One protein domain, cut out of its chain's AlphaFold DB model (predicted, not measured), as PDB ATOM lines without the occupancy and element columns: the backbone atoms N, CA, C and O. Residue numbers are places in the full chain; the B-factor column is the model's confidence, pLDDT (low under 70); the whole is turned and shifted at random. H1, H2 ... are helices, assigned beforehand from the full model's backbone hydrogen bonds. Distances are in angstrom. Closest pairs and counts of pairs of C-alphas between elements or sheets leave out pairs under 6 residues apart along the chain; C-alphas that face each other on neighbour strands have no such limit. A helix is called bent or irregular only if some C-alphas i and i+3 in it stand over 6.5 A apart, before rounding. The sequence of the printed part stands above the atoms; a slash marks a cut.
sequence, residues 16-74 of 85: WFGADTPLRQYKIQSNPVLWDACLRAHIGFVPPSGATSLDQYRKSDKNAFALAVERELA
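AT A GLANCE: This is residues 16 to 74 of the 85 residues of an uncharacterized protein of Spirosoma radiotolerans (UniProt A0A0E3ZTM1). Three helices make an open arch: H2 is the crossbar, H1 meets its beginning at a corner, and H3 crosses the later part of H2. The long link of residues 44 to 58 loops out beyond the end of H2 and folds back to the start of H3, while residues 18 to 23 stick out at the other side. The printed part has 59 residues with three named helices, in the order H1, H2, H3, and no named strand; the class is all helix. The whole is compact, with a radius of gyration of the C-alphas of 11.7 A, and its C-alphas span 31 by 26 by 16 A.

HOW THE PARTS SIT: The printed part begins at Trp 16, and residues 18 to 23, of which 22 and 23 belong to H1, residues 22 to 30, stand free. A tight link of one residue, Asn 31, leads to H2, residues 32 to 43. H1 and H2 are close but not clearly touching, with 2 pairs of C-alphas within 8 A; the closest C-alphas are those of Ile 28 and Trp 35, 6.1 A apart. Their lines are about perpendicular, at 81 degrees. A long link of 15 residues then leads to H3, residues 59 to 74. H2 and H3 touch, with 11 pairs of C-alphas within 8 A; the closest are those of Ala 41 and Val 69, 5.5 A apart. They run opposite ways at a steep tilt of 62 degrees, and their centres are 10.6 A apart. H1 and H3 are apart. In H1 and H3 every O i to N i+4 pair is within hydrogen-bond range; in H2 it is 7 of 8.

IN THESE COORDINATES: H1 runs from Pro 22, with its C-alpha at (35.134, 21.356, -14.450), to Ser 30, 12.2 A from first to last C-alpha. H2 runs from Pro 32, with its C-alpha at (23.597, 31.472, -11.750), to Ile 43, over 17.0 A. H3 is the longest helix, with 16 residues from Lys 59 to Ala 74, over 22.7 A; it ends with C-alpha 74 at (23.470, 46.755, -9.042). No helix is bent or irregular.

THE WHOLE: The two C-alphas farthest apart are those of Ser 30 and Gly 50, at 31.9 A. The C-alphas of Trp 16 and Ala 74, the first and last printed residues, are 18.0 A apart. The printed part has no cut. The link from H2 to H3 is long; the C-alphas of its residues, 44 to 58, lie 9 to 16 A from the mean of all C-alphas. The mean pLDDT of the printed part is 94.4, and no printed residue is under 70.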
ATOM      1  N   TRP A  16      34.141  34.526 -16.387       96.69
ATOM      2  CA  TRP A  16      33.764  34.776 -17.776       96.69
ATOM      3  C   TRP A  16      34.858  34.373 -18.769       96.69
ATOM      4  O   TRP A  16      34.601  33.553 -19.647       96.69
ATOM      5  N   PHE A  17      36.084  34.871 -18.585       95.25
ATOM      6  CA  PHE A  17      37.218  34.670 -19.501       95.25
ATOM      7  C   PHE A  17      38.129  33.492 -19.117       95.25
ATOM      8  O   PHE A  17      39.175  33.297 -19.736       95.25
ATOM      9  N   GLY A  18      37.801  32.750 -18.056       93.06
ATOM     10  CA  GLY A  18      38.565  31.572 -17.650       93.06
ATOM     11  C   GLY A  18      38.411  30.410 -18.632       93.06
ATOM     12  O   GLY A  18      37.390  30.286 -19.307       93.06
ATOM     13  N   ALA A  19      39.411  29.526 -18.669       92.62
ATOM     14  CA  ALA A  19      39.359  28.302 -19.464       92.62
ATOM     15  C   ALA A  19      38.170  27.413 -19.064       92.62
ATOM     16  O   ALA A  19      37.802  27.343 -17.882       92.62
ATOM     17  N   ASP A  20      37.595  26.706 -20.040       92.69
ATOM     18  CA  ASP A  20      36.519  25.756 -19.778       92.69
ATOM     19  C   ASP A  20      37.063  24.531 -19.039       92.69
ATOM     20  O   ASP A  20      37.747  23.673 -19.588       92.69
ATOM     21  N   THR A  21      36.818  24.512 -17.734       95.25
ATOM     22  CA  THR A  21      37.306  23.495 -16.807       95.25
ATOM     23  C   THR A  21      36.149  23.048 -15.921       95.25
ATOM     24  O   THR A  21      35.262  23.861 -15.635       95.25
ATOM     25  N   PRO A  22      36.166  21.814 -15.382       95.44
ATOM     26  CA  PRO A  22      35.134  21.356 -14.450       95.44
ATOM     27  C   PRO A  22      34.950  22.300 -13.252       95.44
ATOM     28  O   PRO A  22      33.834  22.548 -12.803       95.44
ATOM     29  N   LEU A  23      36.043  22.907 -12.775       92.12
ATOM     30  CA  LEU A  23      35.994  23.895 -11.699       92.12
ATOM     31  C   LEU A  23      35.249  25.175 -12.112       92.12
ATOM     32  O   LEU A  23      34.507  25.739 -11.307       92.12
ATOM     33  N   ARG A  24      35.427  25.649 -13.352       93.75
ATOM     34  CA  ARG A  24      34.676  26.795 -13.884       93.75
ATOM     35  C   ARG A  24      33.198  26.452 -14.052       93.75
ATOM     36  O   ARG A  24      32.362  27.238 -13.620       93.75
ATOM     37  N   GLN A  25      32.876  25.280 -14.595       93.88
ATOM     38  CA  GLN A  25      31.490  24.821 -14.742       93.88
ATOM     39  C   GLN A  25      30.783  24.725 -13.385       93.88
ATOM     40  O   GLN A  25      29.675  25.234 -13.232       93.88
ATOM     41  N   TYR A  26      31.461  24.192 -12.364       93.81
ATOM     42  CA  TYR A  26      30.952  24.178 -10.994       93.81
ATOM     43  C   TYR A  26      30.682  25.592 -10.448       93.81
ATOM     44  O   TYR A  26      29.649  25.832  -9.816       93.81
ATOM     45  N   LYS A  27      31.578  26.556 -10.712       92.94
ATOM     46  CA  LYS A  27      31.376  27.963 -10.325       92.94
ATOM     47  C   LYS A  27      30.184  28.592 -11.043       92.94
ATOM     48  O   LYS A  27      29.437  29.308 -10.389       92.94
ATOM     49  N   ILE A  28      29.989  28.312 -12.333       94.38
ATOM     50  CA  ILE A  28      28.825  28.781 -13.105       94.38
ATOM     51  C   ILE A  28      27.535  28.226 -12.490       94.38
ATOM     52  O   ILE A  28      26.651  28.995 -12.123       94.38
ATOM     53  N   GLN A  29      27.468  26.908 -12.278       94.00
ATOM     54  CA  GLN A  29      26.301  26.238 -11.688       94.00
ATOM     55  C   GLN A  29      25.978  26.744 -10.275       94.00
ATOM     56  O   GLN A  29      24.813  26.867  -9.910       94.00
ATOM     57  N   SER A  30      27.003  27.061  -9.482       93.38
ATOM     58  CA  SER A  30      26.833  27.566  -8.112       93.38
ATOM     59  C   SER A  30      26.519  29.066  -8.043       93.38
ATOM     60  O   SER A  30      26.172  29.555  -6.970       93.38
ATOM     61  N   ASN A  31      26.663  29.811  -9.146       94.38
ATOM     62  CA  ASN A  31      26.495  31.269  -9.195       94.38
ATOM     63  C   ASN A  31      25.653  31.716 -10.406       94.38
ATOM     64  O   ASN A  31      26.117  32.551 -11.189       94.38
ATOM     65  N   PRO A  32      24.416  31.205 -10.567       94.06
ATOM     66  CA  PRO A  32      23.597  31.472 -11.750       94.06
ATOM     67  C   PRO A  32      23.311  32.967 -11.942       94.06
ATOM     68  O   PRO A  32      23.463  33.477 -13.042       94.06
ATOM     69  N   VAL A  33      23.032  33.710 -10.864       93.44
ATOM     70  CA  VAL A  33      22.765  35.162 -10.928       93.44
ATOM     71  C   VAL A  33      23.951  35.943 -11.504       93.44
ATOM     72  O   VAL A  33      23.769  36.845 -12.320       93.44
ATOM     73  N   LEU A  34      25.173  35.591 -11.093       94.75
ATOM     74  CA  LEU A  34      26.391  36.231 -11.588       94.75
ATOM     75  C   LEU A  34      26.638  35.872 -13.056       94.75
ATOM     76  O   LEU A  34      27.015  36.734 -13.843       94.75
ATOM     77  N   TRP A  35      26.413  34.610 -13.425       96.12
ATOM     78  CA  TRP A  35      26.543  34.156 -14.805       96.12
ATOM     79  C   TRP A  35      25.544  34.849 -15.736       96.12
ATOM     80  O   TRP A  35      25.935  35.355 -16.789       96.12
ATOM     81  N   ASP A  36      24.286  34.960 -15.317       95.31
ATOM     82  CA  ASP A  36      23.240  35.630 -16.085       95.31
ATOM     83  C   ASP A  36      23.537  37.121 -16.270       95.31
ATOM     84  O   ASP A  36      23.306  37.668 -17.348       95.31
ATOM     85  N   ALA A  37      24.098  37.786 -15.258       95.38
ATOM     86  CA  ALA A  37      24.542  39.172 -15.392       95.38
ATOM     87  C   ALA A  37      25.699  39.319 -16.389       95.38
ATOM     88  O   ALA A  37      25.703  40.254 -17.189       95.38
ATOM     89  N   CYS A  38      26.650  38.379 -16.404       96.38
ATOM     90  CA  CYS A  38      27.687  38.349 -17.435       96.38
ATOM     91  C   CYS A  38      27.091  38.188 -18.840       96.38
ATOM     92  O   CYS A  38      27.491  38.913 -19.752       96.38
ATOM     93  N   LEU A  39      26.112  37.290 -19.012       96.06
ATOM     94  CA  LEU A  39      25.410  37.106 -20.285       96.06
ATOM     95  C   LEU A  39      24.714  38.398 -20.732       96.06
ATOM     96  O   LEU A  39      24.902  38.826 -21.869       96.06
ATOM     97  N   ARG A  40      23.961  39.053 -19.837       95.44
ATOM     98  CA  ARG A  40      23.269  40.317 -20.142       95.44
ATOM     99  C   ARG A  40      24.241  41.436 -20.490       95.44
ATOM    100  O   ARG A  40      24.052  42.112 -21.500       95.44
ATOM    101  N   ALA A  41      25.302  41.602 -19.700       95.12
ATOM    102  CA  ALA A  41      26.321  42.612 -19.960       95.12
ATOM    103  C   ALA A  41      27.000  42.391 -21.320       95.12
ATOM    104  O   ALA A  41      27.283  43.358 -22.019       95.12
ATOM    105  N   HIS A  42      27.227  41.138 -21.724       95.25
ATOM    106  CA  HIS A  42      27.915  40.819 -22.973       95.25
ATOM    107  C   HIS A  42      27.172  41.277 -24.234       95.25
ATOM    108  O   HIS A  42      27.831  41.738 -25.162       95.25
ATOM    109  N   ILE A  43      25.836  41.211 -24.255       92.88
ATOM    110  CA  ILE A  43      25.018  41.496 -25.450       92.88
ATOM    111  C   ILE A  43      25.296  42.890 -26.034       92.88
ATOM    112  O   ILE A  43      25.339  43.051 -27.249       92.88
ATOM    113  N   GLY A  44      25.483  43.897 -25.177       89.06
ATOM    114  CA  GLY A  44      25.699  45.288 -25.589       89.06
ATOM    115  C   GLY A  44      27.100  45.822 -25.304       89.06
ATOM    116  O   GLY A  44      27.334  47.023 -25.446       89.06
ATOM    117  N   PHE A  45      28.026  44.980 -24.841       95.06
ATOM    118  CA  PHE A  45      29.331  45.458 -24.404       95.06
ATOM    119  C   PHE A  45      30.256  45.734 -25.590       95.06
ATOM    120  O   PHE A  45      30.618  44.829 -26.339       95.06
ATOM    121  N   VAL A  46      30.711  46.982 -25.694       94.38
ATOM    122  CA  VAL A  46      31.734  47.400 -26.654       94.38
ATOM    123  C   VAL A  46      33.081  47.501 -25.928       94.38
ATOM    124  O   VAL A  46      33.222  48.343 -25.035       94.38
ATOM    125  N   PRO A  47      34.080  46.664 -26.266       95.25
ATOM    126  CA  PRO A  47      35.384  46.729 -25.624       95.25
ATOM    127  C   PRO A  47      36.117  48.024 -26.007       95.25
ATOM    128  O   PRO A  47      36.157  48.378 -27.187       95.25
ATOM    129  N   PRO A  48      36.758  48.716 -25.048       94.62
ATOM    130  CA  PRO A  48      37.464  49.969 -25.316       94.62
ATOM    131  C   PRO A  48      38.651  49.810 -26.274       94.62
ATOM    132  O   PRO A  48      39.043  50.778 -26.918       94.62
ATOM    133  N   SER A  49      39.232  48.612 -26.390       94.19
ATOM    134  CA  SER A  49      40.288  48.335 -27.369       94.19
ATOM    135  C   SER A  49      39.791  48.163 -28.808       94.19
ATOM    136  O   SER A  49      40.617  48.113 -29.718       94.19
ATOM    137  N   GLY A  50      38.477  48.026 -29.022       93.19
ATOM    138  CA  GLY A  50      37.906  47.647 -30.316       93.19
ATOM    139  C   GLY A  50      38.064  46.162 -30.667       93.19
ATOM    140  O   GLY A  50      37.884  45.794 -31.825       93.19
ATOM    141  N   ALA A  51      38.412  45.303 -29.702       94.50
ATOM    142  CA  ALA A  51      38.492  43.858 -29.907       94.50
ATOM    143  C   ALA A  51      37.179  43.273 -30.463       94.50
ATOM    144  O   ALA A  51      36.091  43.597 -29.994       94.50
ATOM    145  N   THR A  52      37.282  42.368 -31.439       89.12
ATOM    146  CA  THR A  52      36.111  41.749 -32.092       89.12
ATOM    147  C   THR A  52      35.743  40.379 -31.520       89.12
ATOM    148  O   THR A  52      34.650  39.882 -31.776       89.12
ATOM    149  N   SER A  53      36.634  39.761 -30.739       90.12
ATOM    150  CA  SER A  53      36.402  38.477 -30.071       90.12
ATOM    151  C   SER A  53      36.950  38.479 -28.644       90.12
ATOM    152  O   SER A  53      37.881  39.222 -28.327       90.12
ATOM    153  N   LEU A  54      36.392  37.625 -27.779       90.94
ATOM    154  CA  LEU A  54      36.779  37.529 -26.364       90.94
ATOM    155  C   LEU A  54      38.261  37.162 -26.174       90.94
ATOM    156  O   LEU A  54      38.887  37.641 -25.229       90.94
ATOM    157  N   ASP A  55      38.845  36.378 -27.084       91.12
ATOM    158  CA  ASP A  55      40.266  36.001 -27.034       91.12
ATOM    159  C   ASP A  55      41.207  37.192 -27.261       91.12
ATOM    160  O   ASP A  55      42.339  37.200 -26.778       91.12
ATOM    161  N   GLN A  56      40.730  38.231 -27.953       93.88
ATOM    162  CA  GLN A  56      41.484  39.459 -28.206       93.88
ATOM    163  C   GLN A  56      41.366  40.476 -27.063       93.88
ATOM    164  O   GLN A  56      42.040  41.510 -27.091       93.88
ATOM    165  N   TYR A  57      40.528  40.212 -26.052       96.06
ATOM    166  CA  TYR A  57      40.317  41.155 -24.959       96.06
ATOM    167  C   TYR A  57      41.602  41.352 -24.162       96.06
ATOM    168  O   TYR A  57      42.165  40.429 -23.560       96.06
ATOM    169  N   ARG A  58      42.025  42.608 -24.087       96.00
ATOM    170  CA  ARG A  58      43.144  43.047 -23.260       96.00
ATOM    171  C   ARG A  58      42.695  43.183 -21.811       96.00
ATOM    172  O   ARG A  58      41.510  43.148 -21.480       96.00
ATOM    173  N   LYS A  59      43.659  43.406 -20.915       95.06
ATOM    174  CA  LYS A  59      43.384  43.663 -19.492       95.06
ATOM    175  C   LYS A  59      42.374  44.805 -19.290       95.06
ATOM    176  O   LYS A  59      41.503  44.692 -18.435       95.06
ATOM    177  N   SER A  60      42.470  45.870 -20.090       95.94
ATOM    178  CA  SER A  60      41.525  46.996 -20.073       95.94
ATOM    179  C   SER A  60      40.096  46.562 -20.400       95.94
ATOM    180  O   SER A  60      39.174  46.963 -19.698       95.94
ATOM    181  N   ASP A  61      39.917  45.704 -21.404       97.06
ATOM    182  CA  ASP A  61      38.597  45.239 -21.843       97.06
ATOM    183  C   ASP A  61      37.968  44.319 -20.804       97.06
ATOM    184  O   ASP A  61      36.800  44.474 -20.466       97.06
ATOM    185  N   LYS A  62      38.764  43.407 -20.232       97.50
ATOM    186  CA  LYS A  62      38.316  42.501 -19.164       97.50
ATOM    187  C   LYS A  62      37.868  43.275 -17.923       97.50
ATOM    188  O   LYS A  62      36.831  42.956 -17.349       97.50
ATOM    189  N   ASN A  63      38.607  44.318 -17.541       97.44
ATOM    190  CA  ASN A  63      38.229  45.194 -16.431       97.44
ATOM    191  C   ASN A  63      36.963  46.005 -16.744       97.44
ATOM    192  O   ASN A  63      36.069  46.082 -15.907       97.44
ATOM    193  N   ALA A  64      36.868  46.587 -17.943       97.50
ATOM    194  CA  ALA A  64      35.686  47.334 -18.364       97.50
ATOM    195  C   ALA A  64      34.436  46.441 -18.415       97.50
ATOM    196  O   ALA A  64      33.367  46.855 -17.969       97.50
ATOM    197  N   PHE A  65      34.582  45.200 -18.882       97.94
ATOM    198  CA  PHE A  65      33.516  44.207 -18.869       97.94
ATOM    199  C   PHE A  65      33.080  43.875 -17.442       97.94
ATOM    200  O   PHE A  65      31.890  43.884 -17.145       97.94
ATOM    201  N   ALA A  66      34.029  43.649 -16.533       97.56
ATOM    202  CA  ALA A  66      33.699  43.367 -15.144       97.56
ATOM    203  C   ALA A  66      32.924  44.513 -14.473       97.56
ATOM    204  O   ALA A  66      31.935  44.262 -13.792       97.56
ATOM    205  N   LEU A  67      33.306  45.765 -14.739       96.31
ATOM    206  CA  LEU A  67      32.558  46.939 -14.280       96.31
ATOM    207  C   LEU A  67      31.148  47.005 -14.884       96.31
ATOM    208  O   LEU A  67      30.206  47.408 -14.204       96.31
ATOM    209  N   ALA A  68      30.982  46.620 -16.153       96.62
ATOM    210  CA  ALA A  68      29.665  46.547 -16.784       96.62
ATOM    211  C   ALA A  68      28.769  45.504 -16.092       96.62
ATOM    212  O   ALA A  68      27.609  45.796 -15.815       96.62
ATOM    213  N   VAL A  69      29.319  44.339 -15.734       96.62
ATOM    214  CA  VAL A  69      28.612  43.294 -14.971       96.62
ATOM    215  C   VAL A  69      28.240  43.766 -13.564       96.62
ATOM    216  O   VAL A  69      27.110  43.562 -13.129       96.62
ATOM    217  N   GLU A  70      29.158  44.425 -12.851       94.69
ATOM    218  CA  GLU A  70      28.880  44.985 -11.519       94.69
ATOM    219  C   GLU A  70      27.719  45.990 -11.561       94.69
ATOM    220  O   GLU A  70      26.834  45.954 -10.704       94.69
ATOM    221  N   ARG A  71      27.681  46.850 -12.586       93.38
ATOM    222  CA  ARG A  71      26.579  47.801 -12.802       93.38
ATOM    223  C   ARG A  71      25.264  47.101 -13.114       93.38
ATOM    224  O   ARG A  71      24.238  47.506 -12.582       93.38
ATOM    225  N   GLU A  72      25.298  46.069 -13.949       92.75
ATOM    226  CA  GLU A  72      24.112  45.289 -14.303       92.75
ATOM    227  C   GLU A  72      23.494  44.646 -13.051       92.75
ATOM    228  O   GLU A  72      22.304  44.808 -12.793       92.75
ATOM    229  N   LEU A  73      24.318  44.031 -12.198       91.19
ATOM    230  CA  LEU A  73      23.869  43.446 -10.932       91.19
ATOM    231  C   LEU A  73      23.316  44.490  -9.961       91.19
ATOM    232  O   LEU A  73      22.317  44.234  -9.291       91.19
ATOM    233  N   ALA A  74      23.948  45.663  -9.885       88.94
ATOM    234  CA  ALA A  74      23.470  46.755  -9.042       88.94
ATOM    235  C   ALA A  74      22.110  47.303  -9.510       88.94
ATOM    236  O   ALA A  74      21.288  47.677  -8.679       88.94
TER     237      ALA A  74